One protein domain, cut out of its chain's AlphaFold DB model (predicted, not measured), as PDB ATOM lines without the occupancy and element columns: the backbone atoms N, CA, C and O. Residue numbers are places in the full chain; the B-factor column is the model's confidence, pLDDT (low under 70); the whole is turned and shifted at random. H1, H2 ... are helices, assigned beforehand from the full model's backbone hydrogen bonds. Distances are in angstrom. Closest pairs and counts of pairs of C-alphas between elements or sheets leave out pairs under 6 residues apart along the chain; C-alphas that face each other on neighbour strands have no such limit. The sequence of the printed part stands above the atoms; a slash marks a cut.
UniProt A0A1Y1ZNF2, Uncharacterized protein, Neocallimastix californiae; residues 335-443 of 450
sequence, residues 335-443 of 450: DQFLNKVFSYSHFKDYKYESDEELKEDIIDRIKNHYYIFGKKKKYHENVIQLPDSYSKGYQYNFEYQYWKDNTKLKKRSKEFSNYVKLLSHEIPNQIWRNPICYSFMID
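This is residues 335 to 443 of the 450 residues of an uncharacterized protein of Neocallimastix californiae (UniProt A0A1Y1ZNF2). An open, drawn-out string of six short helices: H1 and H2 make one end, a long stretch with no named element, residues 368 to 399, runs to the other end, where H3 and H4 meet at a corner, and H4, H5 and H6 lead part of the way back. Contacts between helices are few. The printed part has 109 residues with six named helices, in the order H1 to H6, and no named strand; the class is all helix. It is only just extended, close to loose, with a radius of gyration of the C-alphas of 19.9 A and spans of 57 by 32 by 24 A.

H2, residues 355 to 367, is the longest helix. It touches H1, residues 335 to 343, at a steep tilt of 66 degrees, opposite ways; the closest C-alphas, of Leu 338 and Lys 359, are 7.4 A apart. H3, residues 400 to 408, and H4, residues 414 to 425, are close but not clearly touching, about perpendicular at 79 degrees; their closest C-alphas, of Asn 406 and Phe 416, are 7.1 A apart. H5, residues 429 to 433, and H6, residues 435 to 442, are close but not clearly touching, with the C-alphas of Ile 431 and Tyr 438 closest at 6.5 A. H2 and H3 are apart, and so are H4 and H5. In H1 to H5 every O i to N i+4 pair is within hydrogen-bond range; in H6, 3 of 4 are.

H2 measures 18.5 A from C-alpha 355 at (156.573, 141.659, 218.162) to C-alpha 367, H4 16.2 A, H1 and H3 12.0 A each, H6 10.2 A and H5 6.1 A. H1 begins at C-alpha 335, (157.169, 132.523, 214.545), and H6 ends at C-alpha 442, (144.379, 125.034, 211.715).

The C-alphas farthest apart, of Glu 353 and Gln 401, are 57.9 A apart. The printed part has no cut. The links H1 to H2 and H2 to H3 are long. Mean pLDDT of the printed part is 81.9; residues 351, 353, 409 to 411, 436 and 439 to 443 are under 70.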
ATOM      1  N   ASP A 335     155.886 132.005 215.034       83.44
ATOM      2  CA  ASP A 335     157.169 132.523 214.545       83.44
ATOM      3  C   ASP A 335     157.276 132.468 213.017       83.44
ATOM      4  O   ASP A 335     157.860 133.355 212.397       83.44
ATOM      5  N   GLN A 336     156.652 131.480 212.369       85.00
ATOM      6  CA  GLN A 336     156.577 131.462 210.910       85.00
ATOM      7  C   GLN A 336     155.637 132.539 210.358       85.00
ATOM      8  O   GLN A 336     155.924 133.105 209.301       85.00
ATOM      9  N   PHE A 337     154.543 132.861 211.061       85.38
ATOM     10  CA  PHE A 337     153.718 134.021 210.707       85.38
ATOM     11  C   PHE A 337     154.509 135.321 210.830       85.38
ATOM     12  O   PHE A 337     154.469 136.131 209.906       85.38
ATOM     13  N   LEU A 338     155.263 135.498 211.918       85.00
ATOM     14  CA  LEU A 338     156.139 136.653 212.095       85.00
ATOM     15  C   LEU A 338     157.168 136.744 210.976       85.00
ATOM     16  O   LEU A 338     157.252 137.773 210.310       85.00
ATOM     17  N   ASN A 339     157.884 135.654 210.693       85.50
ATOM     18  CA  ASN A 339     158.841 135.615 209.592       85.50
ATOM     19  C   ASN A 339     158.184 136.021 208.265       85.50
ATOM     20  O   ASN A 339     158.737 136.838 207.531       85.50
ATOM     21  N   LYS A 340     156.977 135.523 207.968       85.94
ATOM     22  CA  LYS A 340     156.222 135.913 206.769       85.94
ATOM     23  C   LYS A 340     155.909 137.415 206.744       85.94
ATOM     24  O   LYS A 340     156.119 138.050 205.715       85.94
ATOM     25  N   VAL A 341     155.465 137.999 207.859       84.50
ATOM     26  CA  VAL A 341     155.191 139.446 207.963       84.50
ATOM     27  C   VAL A 341     156.464 140.266 207.743       84.50
ATOM     28  O   VAL A 341     156.482 141.135 206.873       84.50
ATOM     29  N   PHE A 342     157.541 139.952 208.466       84.75
ATOM     30  CA  PHE A 342     158.803 140.702 208.438       84.75
ATOM     31  C   PHE A 342     159.573 140.593 207.124       84.75
ATOM     32  O   PHE A 342     160.495 141.373 206.882       84.75
ATOM     33  N   SER A 343     159.230 139.637 206.267       84.69
ATOM     34  CA  SER A 343     159.978 139.352 205.043       84.69
ATOM     35  C   SER A 343     159.269 139.767 203.752       84.69
ATOM     36  O   SER A 343     159.916 139.786 202.706       84.69
ATOM     37  N   TYR A 344     157.977 140.109 203.806       82.00
ATOM     38  CA  TYR A 344     157.158 140.455 202.639       82.00
ATOM     39  C   TYR A 344     157.192 141.950 202.295       82.00
ATOM     40  O   TYR A 344     157.433 142.813 203.137       82.00
ATOM     41  N   SER A 345     156.857 142.278 201.043       73.88
ATOM     42  CA  SER A 345     156.896 143.659 200.538       73.88
ATOM     43  C   SER A 345     155.939 144.622 201.221       73.88
ATOM     44  O   SER A 345     156.196 145.820 201.300       73.88
ATOM     45  N   HIS A 346     154.855 144.079 201.760       74.38
ATOM     46  CA  HIS A 346     153.851 144.818 202.510       74.38
ATOM     47  C   HIS A 346     154.226 145.033 203.979       74.38
ATOM     48  O   HIS A 346     153.389 145.511 204.732       74.38
ATOM     49  N   PHE A 347     155.452 144.715 204.414       75.94
ATOM     50  CA  PHE A 347     155.851 144.839 205.819       75.94
ATOM     51  C   PHE A 347     155.519 146.218 206.433       75.94
ATOM     52  O   PHE A 347     154.997 146.289 207.539       75.94
ATOM     53  N   LYS A 348     155.718 147.318 205.687       73.44
ATOM     54  CA  LYS A 348     155.403 148.687 206.153       73.44
ATOM     55  C   LYS A 348     153.900 148.958 206.355       73.44
ATOM     56  O   LYS A 348     153.549 149.938 207.011       73.44
ATOM     57  N   ASP A 349     153.016 148.127 205.798       70.75
ATOM     58  CA  ASP A 349     151.562 148.246 205.981       70.75
ATOM     59  C   ASP A 349     151.112 147.725 207.361       70.75
ATOM     60  O   ASP A 349     149.985 147.988 207.789       70.75
ATOM     61  N   TYR A 350     151.992 147.011 208.066       71.38
ATOM     62  CA  TYR A 350     151.779 146.509 209.416       71.38
ATOM     63  C   TYR A 350     152.380 147.500 210.417       71.38
ATOM     64  O   TYR A 350     153.592 147.687 210.475       71.38
ATOM     65  N   LYS A 351     151.520 148.175 211.181       67.62
ATOM     66  CA  LYS A 351     151.924 149.112 212.235       67.62
ATOM     67  C   LYS A 351     151.707 148.437 213.582       67.62
ATOM     68  O   LYS A 351     150.588 148.475 214.081       67.62
ATOM     69  N   TYR A 352     152.751 147.820 214.113       74.06
ATOM     70  CA  TYR A 352     152.764 147.266 215.466       74.06
ATOM     71  C   TYR A 352     153.913 147.903 216.236       74.06
ATOM     72  O   TYR A 352     154.955 148.203 215.644       74.06
ATOM     73  N   GLU A 353     153.707 148.149 217.525       68.50
ATOM     74  CA  GLU A 353     154.711 148.751 218.401       68.50
ATOM     75  C   GLU A 353     155.725 147.708 218.894       68.50
ATOM     76  O   GLU A 353     156.881 148.058 219.143       68.50
ATOM     77  N   SER A 354     155.333 146.427 218.967       84.88
ATOM     78  CA  SER A 354     156.226 145.307 219.295       84.88
ATOM     79  C   SER A 354     155.856 143.985 218.604       84.88
ATOM     80  O   SER A 354     154.755 143.810 218.074       84.88
ATOM     81  N   ASP A 355     156.788 143.027 218.643       84.31
ATOM     82  CA  ASP A 355     156.573 141.659 218.162       84.31
ATOM     83  C   ASP A 355     155.467 140.952 218.958       84.31
ATOM     84  O   ASP A 355     154.678 140.205 218.383       84.31
ATOM     85  N   GLU A 356     155.373 141.188 220.268       86.38
ATOM     86  CA  GLU A 356     154.336 140.620 221.136       86.38
ATOM     87  C   GLU A 356     152.935 141.082 220.727       86.38
ATOM     88  O   GLU A 356     152.040 140.248 220.591       86.38
ATOM     89  N   GLU A 357     152.756 142.376 220.446       87.75
ATOM     90  CA  GLU A 357     151.476 142.921 219.978       87.75
ATOM     91  C   GLU A 357     151.057 142.276 218.646       87.75
ATOM     92  O   GLU A 357     149.903 141.881 218.456       87.75
ATOM     93  N   LEU A 358     152.015 142.100 217.730       85.31
ATOM     94  CA  LEU A 358     151.783 141.412 216.465       85.31
ATOM     95  C   LEU A 358     151.386 139.943 216.682       85.31
ATOM     96  O   LEU A 358     150.452 139.461 216.037       85.31
ATOM     97  N   LYS A 359     152.057 139.222 217.591       86.75
ATOM     98  CA  LYS A 359     151.698 137.836 217.940       86.75
ATOM     99  C   LYS A 359     150.264 137.756 218.461       86.75
ATOM    100  O   LYS A 359     149.502 136.904 217.999       86.75
ATOM    101  N   GLU A 360     149.889 138.640 219.381       86.81
ATOM    102  CA  GLU A 360     148.544 138.690 219.956       86.81
ATOM    103  C   GLU A 360     147.476 139.002 218.900       86.81
ATOM    104  O   GLU A 360     146.476 138.283 218.820       86.81
ATOM    105  N   ASP A 361     147.692 139.995 218.028       86.25
ATOM    106  CA  ASP A 361     146.737 140.320 216.959       86.25
ATOM    107  C   ASP A 361     146.636 139.195 215.920       86.25
ATOM    108  O   ASP A 361     145.539 138.898 215.442       86.25
ATOM    109  N   ILE A 362     147.742 138.515 215.592       85.50
ATOM    110  CA  ILE A 362     147.710 137.319 214.744       85.50
ATOM    111  C   ILE A 362     146.821 136.260 215.402       85.50
ATOM    112  O   ILE A 362     145.860 135.818 214.771       85.50
ATOM    113  N   ILE A 363     147.085 135.882 216.658       85.25
ATOM    114  CA  ILE A 363     146.309 134.867 217.391       85.25
ATOM    115  C   ILE A 363     144.823 135.243 217.444       85.25
ATOM    116  O   ILE A 363     143.969 134.416 217.107       85.25
ATOM    117  N   ASP A 364     144.506 136.489 217.796       86.75
ATOM    118  CA  ASP A 364     143.133 136.993 217.843       86.75
ATOM    119  C   ASP A 364     142.445 136.896 216.476       86.75
ATOM    120  O   ASP A 364     141.320 136.396 216.369       86.75
ATOM    121  N   ARG A 365     143.127 137.306 215.399       87.62
ATOM    122  CA  ARG A 365     142.582 137.200 214.041       87.62
ATOM    123  C   ARG A 365     142.257 135.772 213.669       87.62
ATOM    124  O   ARG A 365     141.247 135.527 213.018       87.62
ATOM    125  N   ILE A 366     143.079 134.830 214.092       82.75
ATOM    126  CA  ILE A 366     142.887 133.426 213.760       82.75
ATOM    127  C   ILE A 366     141.682 132.868 214.503       82.75
ATOM    128  O   ILE A 366     140.780 132.332 213.860       82.75
ATOM    129  N   LYS A 367     141.624 133.068 215.825       83.38
ATOM    130  CA  LYS A 367     140.529 132.586 216.682       83.38
ATOM    131  C   LYS A 367     139.170 133.144 216.267       83.38
ATOM    132  O   LYS A 367     138.157 132.467 216.392       83.38
ATOM    133  N   ASN A 368     139.151 134.358 215.721       85.81
ATOM    134  CA  ASN A 368     137.923 135.032 215.307       85.81
ATOM    135  C   ASN A 368     137.631 134.959 213.797       85.81
ATOM    136  O   ASN A 368     136.692 135.605 213.319       85.81
ATOM    137  N   HIS A 369     138.409 134.184 213.035       85.06
ATOM    138  CA  HIS A 369     138.276 134.049 211.582       85.06
ATOM    139  C   HIS A 369     138.372 135.399 210.841       85.06
ATOM    140  O   HIS A 369     137.608 135.667 209.914       85.06
ATOM    141  N   TYR A 370     139.298 136.271 211.233       85.38
ATOM    142  CA  TYR A 370     139.622 137.515 210.535       85.38
ATOM    143  C   TYR A 370     140.759 137.329 209.522       85.38
ATOM    144  O   TYR A 370     141.634 136.478 209.687       85.38
ATOM    145  N   TYR A 371     140.794 138.182 208.491       81.75
ATOM    146  CA  TYR A 371     141.967 138.310 207.626       81.75
ATOM    147  C   TYR A 371     143.218 138.538 208.472       81.75
ATOM    148  O   TYR A 371     143.275 139.490 209.251       81.75
ATOM    149  N   ILE A 372     144.219 137.678 208.274       79.31
ATOM    150  CA  ILE A 372     145.501 137.735 208.993       79.31
ATOM    151  C   ILE A 372     146.267 139.004 208.620       79.31
ATOM    152  O   ILE A 372     147.001 139.560 209.424       79.31
ATOM    153  N   PHE A 373     146.047 139.491 207.401       76.88
ATOM    154  CA  PHE A 373     146.795 140.586 206.813       76.88
ATOM    155  C   PHE A 373     145.876 141.739 206.403       76.88
ATOM    156  O   PHE A 373     144.787 141.521 205.870       76.88
ATOM    157  N   GLY A 374     146.327 142.976 206.632       77.19
ATOM    158  CA  GLY A 374     145.574 144.185 206.307       77.19
ATOM    159  C   GLY A 374     144.368 144.426 207.225       77.19
ATOM    160  O   GLY A 374     144.396 144.146 208.428       77.19
ATOM    161  N   LYS A 375     143.291 144.989 206.659       80.19
ATOM    162  CA  LYS A 375     142.092 145.378 207.420       80.19
ATOM    163  C   LYS A 375     141.466 144.171 208.125       80.19
ATOM    164  O   LYS A 375     141.231 143.137 207.502       80.19
ATOM    165  N   LYS A 376     141.126 144.343 209.405       84.44
ATOM    166  CA  LYS A 376     140.461 143.336 210.244       84.44
ATOM    167  C   LYS A 376     139.022 143.112 209.769       84.44
ATOM    168  O   LYS A 376     138.086 143.773 210.205       84.44
ATOM    169  N   LYS A 377     138.864 142.227 208.786       85.81
ATOM    170  CA  LYS A 377     137.583 141.833 208.181       85.81
ATOM    171  C   LYS A 377     137.365 140.344 208.431       85.81
ATOM    172  O   LYS A 377     138.318 139.575 208.373       85.81
ATOM    173  N   LYS A 378     136.134 139.925 208.727       87.38
ATOM    174  CA  LYS A 378     135.824 138.504 208.950       87.38
ATOM    175  C   LYS A 378     135.815 137.747 207.623       87.38
ATOM    176  O   LYS A 378     135.324 138.270 206.618       87.38
ATOM    177  N   TYR A 379     136.372 136.541 207.611       78.50
ATOM    178  CA  TYR A 379     136.219 135.616 206.500       78.50
ATOM    179  C   TYR A 379     134.753 135.223 206.365       78.50
ATOM    180  O   TYR A 379     134.024 135.083 207.347       78.50
ATOM    181  N   HIS A 380     134.330 135.030 205.122       78.62
ATOM    182  CA  HIS A 380     133.074 134.356 204.862       78.62
ATOM    183  C   HIS A 380     133.272 132.871 205.170       78.62
ATOM    184  O   HIS A 380     134.065 132.208 204.501       78.62
ATOM    185  N   GLU A 381     132.560 132.351 206.167       78.81
ATOM    186  CA  GLU A 381     132.586 130.922 206.469       78.81
ATOM    187  C   GLU A 381     132.053 130.140 205.274       78.81
ATOM    188  O   GLU A 381     130.994 130.447 204.724       78.81
ATOM    189  N   ASN A 382     132.828 129.159 204.825       77.81
ATOM    190  CA  ASN A 382     132.472 128.353 203.675       77.81
ATOM    191  C   ASN A 382     132.246 126.912 204.125       77.81
ATOM    192  O   ASN A 382     133.130 126.307 204.724       77.81
ATOM    193  N   VAL A 383     131.070 126.356 203.831       84.62
ATOM    194  CA  VAL A 383     130.786 124.948 204.133       84.62
ATOM    195  C   VAL A 383     131.515 124.098 203.106       84.62
ATOM    196  O   VAL A 383     131.166 124.153 201.932       84.62
ATOM    197  N   ILE A 384     132.524 123.340 203.528       87.62
ATOM    198  CA  ILE A 384     133.268 122.459 202.625       87.62
ATOM    199  C   ILE A 384     132.374 121.324 202.120       87.62
ATOM    200  O   ILE A 384     131.519 120.813 202.846       87.62
ATOM    201  N   GLN A 385     132.587 120.910 200.875       88.19
ATOM    202  CA  GLN A 385     131.977 119.709 200.324       88.19
ATOM    203  C   GLN A 385     133.071 118.678 200.103       88.19
ATOM    204  O   GLN A 385     134.061 118.963 199.442       88.19
ATOM    205  N   LEU A 386     132.893 117.496 200.684       87.06
ATOM    206  CA  LEU A 386     133.844 116.395 200.591       87.06
ATOM    207  C   LEU A 386     133.404 115.418 199.493       87.06
ATOM    208  O   LEU A 386     132.202 115.300 199.237       87.06
ATOM    209  N   PRO A 387     134.344 114.730 198.826       85.50
ATOM    210  CA  PRO A 387     133.997 113.685 197.874       85.50
ATOM    211  C   PRO A 387     133.439 112.447 198.588       85.50
ATOM    212  O   PRO A 387     133.808 112.160 199.726       85.50
ATOM    213  N   ASP A 388     132.619 111.662 197.885       82.38
ATOM    214  CA  ASP A 388     131.986 110.454 198.440       82.38
ATOM    215  C   ASP A 388     133.004 109.390 198.885       82.38
ATOM    216  O   ASP A 388     132.741 108.601 199.789       82.38
ATOM    217  N   SER A 389     134.175 109.336 198.239       82.69
ATOM    218  CA  SER A 389     135.275 108.477 198.676       82.69
ATOM    219  C   SER A 389     136.646 109.052 198.332       82.69
ATOM    220  O   SER A 389     136.826 109.772 197.346       82.69
ATOM    221  N   TYR A 390     137.647 108.644 199.117       72.62
ATOM    222  CA  TYR A 390     139.060 108.943 198.875       72.62
ATOM    223  C   TYR A 390     139.543 108.452 197.499       72.62
ATOM    224  O   TYR A 390     140.303 109.141 196.820       72.62
ATOM    225  N   SER A 391     139.094 107.267 197.076       77.62
ATOM    226  CA  SER A 391     139.536 106.631 195.830       77.62
ATOM    227  C   SER A 391     138.933 107.266 194.580       77.62
ATOM    228  O   SER A 391     139.591 107.309 193.544       77.62
ATOM    229  N   LYS A 392     137.693 107.760 194.663       79.88
ATOM    230  CA  LYS A 392     136.980 108.352 193.523       79.88
ATOM    231  C   LYS A 392     137.219 109.854 193.391       79.88
ATOM    232  O   LYS A 392     137.146 110.370 192.279       79.88
ATOM    233  N   GLY A 393     137.499 110.546 194.497       85.31
ATOM    234  CA  GLY A 393     137.623 112.001 194.515       85.31
ATOM    235  C   GLY A 393     136.329 112.704 194.088       85.31
ATOM    236  O   GLY A 393     135.245 112.114 194.071       85.31
ATOM    237  N   TYR A 394     136.438 113.989 193.756       88.94
ATOM    238  CA  TYR A 394     135.304 114.791 193.305       88.94
ATOM    239  C   TYR A 394     134.784 114.306 191.948       88.94
ATOM    240  O   TYR A 394     135.531 114.212 190.974       88.94
ATOM    241  N   GLN A 395     133.484 114.027 191.878       86.56
ATOM    242  CA  GLN A 395     132.811 113.696 190.627       86.56
ATOM    243  C   GLN A 395     132.392 114.987 189.939       86.56
ATOM    244  O   GLN A 395     131.485 115.683 190.393       86.56
ATOM    245  N   TYR A 396     133.060 115.313 188.840       85.81
ATOM    246  CA  TYR A 396     132.734 116.496 188.066       85.81
ATOM    247  C   TYR A 396     132.075 116.128 186.744       85.81
ATOM    248  O   TYR A 396     132.604 115.313 185.990       85.81
ATOM    249  N   ASN A 397     130.995 116.823 186.397       88.56
ATOM    250  CA  ASN A 397     130.525 116.901 185.022       88.56
ATOM    251  C   ASN A 397     131.087 118.186 184.406       88.56
ATOM    252  O   ASN A 397     130.797 119.266 184.907       88.56
ATOM    253  N   PHE A 398     131.884 118.086 183.340       86.69
ATOM    254  CA  PHE A 398     132.418 119.238 182.596       86.69
ATOM    255  C   PHE A 398     132.030 119.211 181.110       86.69
ATOM    256  O   PHE A 398     132.699 119.821 180.276       86.69
ATOM    257  N   GLU A 399     130.959 118.502 180.756       89.62
ATOM    258  CA  GLU A 399     130.483 118.444 179.378       89.62
ATOM    259  C   GLU A 399     129.980 119.813 178.913       89.62
ATOM    260  O   GLU A 399     129.058 120.392 179.492       89.62
ATOM    261  N   TYR A 400     130.559 120.329 177.828       87.06
ATOM    262  CA  TYR A 400     130.226 121.657 177.310       87.06
ATOM    263  C   TYR A 400     128.719 121.836 177.076       87.06
ATOM    264  O   TYR A 400     128.155 122.856 177.469       87.06
ATOM    265  N   GLN A 401     128.063 120.842 176.467       90.00
ATOM    266  CA  GLN A 401     126.642 120.922 176.136       90.00
ATOM    267  C   GLN A 401     125.767 120.950 177.399       90.00
ATOM    268  O   GLN A 401     124.889 121.804 177.505       90.00
ATOM    269  N   TYR A 402     126.083 120.121 178.402       90.12
ATOM    270  CA  TYR A 402     125.409 120.131 179.703       90.12
ATOM    271  C   TYR A 402     125.483 121.513 180.370       90.12
ATOM    272  O   TYR A 402     124.458 122.080 180.757       90.12
ATOM    273  N   TRP A 403     126.679 122.103 180.456       88.69
ATOM    274  CA  TRP A 403     126.857 123.429 181.057       88.69
ATOM    275  C   TRP A 403     126.178 124.532 180.248       88.69
ATOM    276  O   TRP A 403     125.532 125.410 180.825       88.69
ATOM    277  N   LYS A 404     126.276 124.491 178.918       87.62
ATOM    278  CA  LYS A 404     125.639 125.461 178.021       87.62
ATOM    279  C   LYS A 404     124.118 125.468 178.172       87.62
ATOM    280  O   LYS A 404     123.530 126.545 178.260       87.62
ATOM    281  N   ASP A 405     123.489 124.299 178.235       88.69
ATOM    282  CA  ASP A 405     122.031 124.193 178.306       88.69
ATOM    283  C   ASP A 405     121.496 124.613 179.678       88.69
ATOM    284  O   ASP A 405     120.535 125.383 179.759       88.69
ATOM    285  N   ASN A 406     122.161 124.202 180.763       88.19
ATOM    286  CA  ASN A 406     121.764 124.579 182.124       88.19
ATOM    287  C   ASN A 406     122.003 126.075 182.419       88.19
ATOM    288  O   ASN A 406     121.216 126.694 183.141       88.19
ATOM    289  N   THR A 407     123.037 126.692 181.833       84.25
ATOM    290  CA  THR A 407     123.309 128.134 182.000       84.25
ATOM    291  C   THR A 407     122.391 129.014 181.151       84.25
ATOM    292  O   THR A 407     121.821 129.971 181.676       84.25
ATOM    293  N   LYS A 408     122.190 128.699 179.861       77.81
ATOM    294  CA  LYS A 408     121.363 129.520 178.955       77.81
ATOM    295  C   LYS A 408     119.870 129.423 179.239       77.81
ATOM    296  O   LYS A 408     119.181 130.438 179.200       77.81
ATOM    297  N   LEU A 409     119.356 128.226 179.519       67.88
ATOM    298  CA  LEU A 409     117.912 128.019 179.658       67.88
ATOM    299  C   LEU A 409     117.386 128.400 181.050       67.88
ATOM    300  O   LEU A 409     116.206 128.195 181.322       67.88
ATOM    301  N   LYS A 410     118.255 128.885 181.956       66.06
ATOM    302  CA  LYS A 410     117.978 129.045 183.399       66.06
ATOM    303  C   LYS A 410     117.368 127.784 184.040       66.06
ATOM    304  O   LYS A 410     116.798 127.856 185.127       66.06
ATOM    305  N   LYS A 411     117.511 126.621 183.393       64.06
ATOM    306  CA  LYS A 411     117.098 125.314 183.902       64.06
ATOM    307  C   LYS A 411     118.106 124.907 184.966       64.06
ATOM    308  O   LYS A 411     119.050 124.180 184.701       64.06
ATOM    309  N   ARG A 412     117.944 125.435 186.177       70.50
ATOM    310  CA  ARG A 412     118.744 125.034 187.335       70.50
ATOM    311  C   ARG A 412     118.170 123.732 187.876       70.50
ATOM    312  O   ARG A 412     117.397 123.748 188.831       70.50
ATOM    313  N   SER A 413     118.497 122.607 187.240       83.88
ATOM    314  CA  SER A 413     118.163 121.305 187.820       83.88
ATOM    315  C   SER A 413     118.796 121.189 189.216       83.88
ATOM    316  O   SER A 413     119.798 121.850 189.528       83.88
ATOM    317  N   LYS A 414     118.214 120.352 190.084       87.00
ATOM    318  CA  LYS A 414     118.800 120.060 191.402       87.00
ATOM    319  C   LYS A 414     120.229 119.526 191.254       87.00
ATOM    320  O   LYS A 414     121.115 119.915 192.004       87.00
ATOM    321  N   GLU A 415     120.454 118.700 190.238       87.75
ATOM    322  CA  GLU A 415     121.759 118.136 189.910       87.75
ATOM    323  C   GLU A 415     122.776 119.208 189.487       87.75
ATOM    324  O   GLU A 415     123.865 119.278 190.050       87.75
ATOM    325  N   PHE A 416     122.418 120.107 188.564       88.62
ATOM    326  CA  PHE A 416     123.282 121.225 188.173       88.62
ATOM    327  C   PHE A 416     123.632 122.114 189.370       88.62
ATOM    328  O   PHE A 416     124.790 122.488 189.553       88.62
ATOM    329  N   SER A 417     122.649 122.405 190.226       88.31
ATOM    330  CA  SER A 417     122.875 123.185 191.448       88.31
ATOM    331  C   SER A 417     123.843 122.480 192.405       88.31
ATOM    332  O   SER A 417     124.702 123.138 192.986       88.31
ATOM    333  N   ASN A 418     123.766 121.149 192.518       88.19
ATOM    334  CA  ASN A 418     124.717 120.362 193.302       88.19
ATOM    335  C   ASN A 418     126.137 120.421 192.717       88.19
ATOM    336  O   ASN A 418     127.079 120.559 193.489       88.19
ATOM    337  N   TYR A 419     126.309 120.384 191.390       88.88
ATOM    338  CA  TYR A 419     127.629 120.551 190.762       88.88
ATOM    339  C   TYR A 419     128.208 121.953 190.976       88.88
ATOM    340  O   TYR A 419     129.386 122.091 191.301       88.88
ATOM    341  N   VAL A 420     127.395 123.003 190.829       87.88
ATOM    342  CA  VAL A 420     127.834 124.381 191.110       87.88
ATOM    343  C   VAL A 420     128.241 124.527 192.577       87.88
ATOM    344  O   VAL A 420     129.264 125.150 192.868       87.88
ATOM    345  N   LYS A 421     127.479 123.916 193.494       88.00
ATOM    346  CA  LYS A 421     127.820 123.852 194.918       88.00
ATOM    347  C   LYS A 421     129.152 123.118 195.123       88.00
ATOM    348  O   LYS A 421     130.063 123.702 195.694       88.00
ATOM    349  N   LEU A 422     129.325 121.928 194.550       89.94
ATOM    350  CA  LEU A 422     130.569 121.156 194.633       89.94
ATOM    351  C   LEU A 422     131.790 121.991 194.229       89.94
ATOM    352  O   LEU A 422     132.734 122.114 195.000       89.94
ATOM    353  N   LEU A 423     131.739 122.644 193.064       88.44
ATOM    354  CA  LEU A 423     132.827 123.508 192.598       88.44
ATOM    355  C   LEU A 423     133.046 124.710 193.530       88.44
ATOM    356  O   LEU A 423     134.169 125.169 193.699       88.44
ATOM    357  N   SER A 424     132.003 125.251 194.152       86.69
ATOM    358  CA  SER A 424     132.107 126.401 195.073       86.69
ATOM    359  C   SER A 424     132.692 126.052 196.442       86.69
ATOM    360  O   SER A 424     133.179 126.938 197.146       86.69
ATOM    361  N   HIS A 425     132.663 124.772 196.803       89.25
ATOM    362  CA  HIS A 425     132.922 124.304 198.161       89.25
ATOM    363  C   HIS A 425     133.988 123.203 198.249       89.25
ATOM    364  O   HIS A 425     134.269 122.709 199.339       89.25
ATOM    365  N   GLU A 426     134.600 122.827 197.127       90.75
ATOM    366  CA  GLU A 426     135.734 121.909 197.108       90.75
ATOM    367  C   GLU A 426     136.988 122.518 197.754       90.75
ATOM    368  O   GLU A 426     137.257 123.723 197.676       90.75
ATOM    369  N   ILE A 427     137.795 121.641 198.335       89.12
ATOM    370  CA  ILE A 427     139.116 121.931 198.904       89.12
ATOM    371  C   ILE A 427     140.208 121.181 198.128       89.12
ATOM    372  O   ILE A 427     139.876 120.205 197.442       89.12
ATOM    373  N   PRO A 428     141.495 121.580 198.229       90.00
ATOM    374  CA  PRO A 428     142.582 120.841 197.598       90.00
ATOM    375  C   PRO A 428     142.568 119.369 197.984       90.00
ATOM    376  O   PRO A 428     142.273 119.007 199.131       90.00
ATOM    377  N   ASN A 429     142.928 118.521 197.027       89.44
ATOM    378  CA  ASN A 429     142.906 117.082 197.216       89.44
ATOM    379  C   ASN A 429     143.852 116.673 198.351       89.44
ATOM    380  O   ASN A 429     143.464 115.895 199.214       89.44
ATOM    381  N   GLN A 430     145.053 117.247 198.418       88.12
ATOM    382  CA  GLN A 430     146.014 116.901 199.469       88.12
ATOM    383  C   GLN A 430     145.551 117.278 200.879       88.12
ATOM    384  O   GLN A 430     145.829 116.537 201.824       88.12
ATOM    385  N   ILE A 431     144.793 118.368 201.024       87.19
ATOM    386  CA  ILE A 431     144.237 118.777 202.321       87.19
ATOM    387  C   ILE A 431     143.197 117.778 202.792       87.19
ATOM    388  O   ILE A 431     143.254 117.301 203.923       87.19
ATOM    389  N   TRP A 432     142.277 117.423 201.898       84.19
ATOM    390  CA  TRP A 432     141.278 116.404 202.178       84.19
ATOM    391  C   TRP A 432     141.906 115.044 202.507       84.19
ATOM    392  O   TRP A 432     141.437 114.358 203.408       84.19
ATOM    393  N   ARG A 433     142.961 114.644 201.789       83.81
ATOM    394  CA  ARG A 433     143.617 113.338 201.960       83.81
ATOM    395  C   ARG A 433     144.390 113.204 203.269       83.81
ATOM    396  O   ARG A 433     144.566 112.083 203.734       83.81
ATOM    397  N   ASN A 434     144.821 114.319 203.860       81.88
ATOM    398  CA  ASN A 434     145.605 114.347 205.095       81.88
ATOM    399  C   ASN A 434     144.942 115.263 206.142       81.88
ATOM    400  O   ASN A 434     145.573 116.200 206.640       81.88
ATOM    401  N   PRO A 435     143.661 115.027 206.486       73.75
ATOM    402  CA  PRO A 435     142.868 116.003 207.220       73.75
ATOM    403  C   PRO A 435     143.377 116.176 208.651       73.75
ATOM    404  O   PRO A 435     143.366 117.284 209.164       73.75
ATOM    405  N   ILE A 436     143.897 115.111 209.272       67.56
ATOM    406  CA  ILE A 436     144.484 115.164 210.618       67.56
ATOM    407  C   ILE A 436     145.717 116.076 210.621       67.56
ATOM    408  O   ILE A 436     145.786 117.005 211.419       67.56
ATOM    409  N   CYS A 437     146.655 115.857 209.692       71.00
ATOM    410  CA  CYS A 437     147.901 116.623 209.605       71.00
ATOM    411  C   CYS A 437     147.642 118.124 209.453       71.00
ATOM    412  O   CYS A 437     148.285 118.937 210.110       71.00
ATOM    413  N   TYR A 438     146.672 118.491 208.615       73.19
ATOM    414  CA  TYR A 438     146.375 119.894 208.347       73.19
ATOM    415  C   TYR A 438     145.383 120.511 209.332       73.19
ATOM    416  O   TYR A 438     145.453 121.715 209.563       73.19
ATOM    417  N   SER A 439     144.521 119.720 209.976       65.56
ATOM    418  CA  SER A 439     143.657 120.214 211.054       65.56
ATOM    419  C   SER A 439     144.482 120.710 212.236       65.56
ATOM    420  O   SER A 439     144.138 121.742 212.795       65.56
ATOM    421  N   PHE A 440     145.602 120.063 212.573       64.44
ATOM    422  CA  PHE A 440     146.505 120.558 213.622       64.44
ATOM    423  C   PHE A 440     147.212 121.872 213.256       64.44
ATOM    424  O   PHE A 440     147.535 122.654 214.136       64.44
ATOM    425  N   MET A 441     147.413 122.174 211.968       65.94
ATOM    426  CA  MET A 441     147.905 123.499 211.546       65.94
ATOM    427  C   MET A 441     146.822 124.591 211.636       65.94
ATOM    428  O   MET A 441     147.114 125.797 211.670       65.94
ATOM    429  N   ILE A 442     145.557 124.171 211.613       56.56
ATOM    430  CA  ILE A 442     144.379 125.034 211.715       56.56
ATOM    431  C   ILE A 442     143.998 125.248 213.189       56.56
ATOM    432  O   ILE A 442     143.551 126.342 213.529       56.56
ATOM    433  N   ASP A 443     144.233 124.260 214.056       53.12
ATOM    434  CA  ASP A 443     143.948 124.293 215.492       53.12
ATOM    435  C   ASP A 443     145.154 124.845 216.278       53.12
ATOM    436  O   ASP A 443     146.208 124.224 216.390       53.12
TER     437      ASP A 443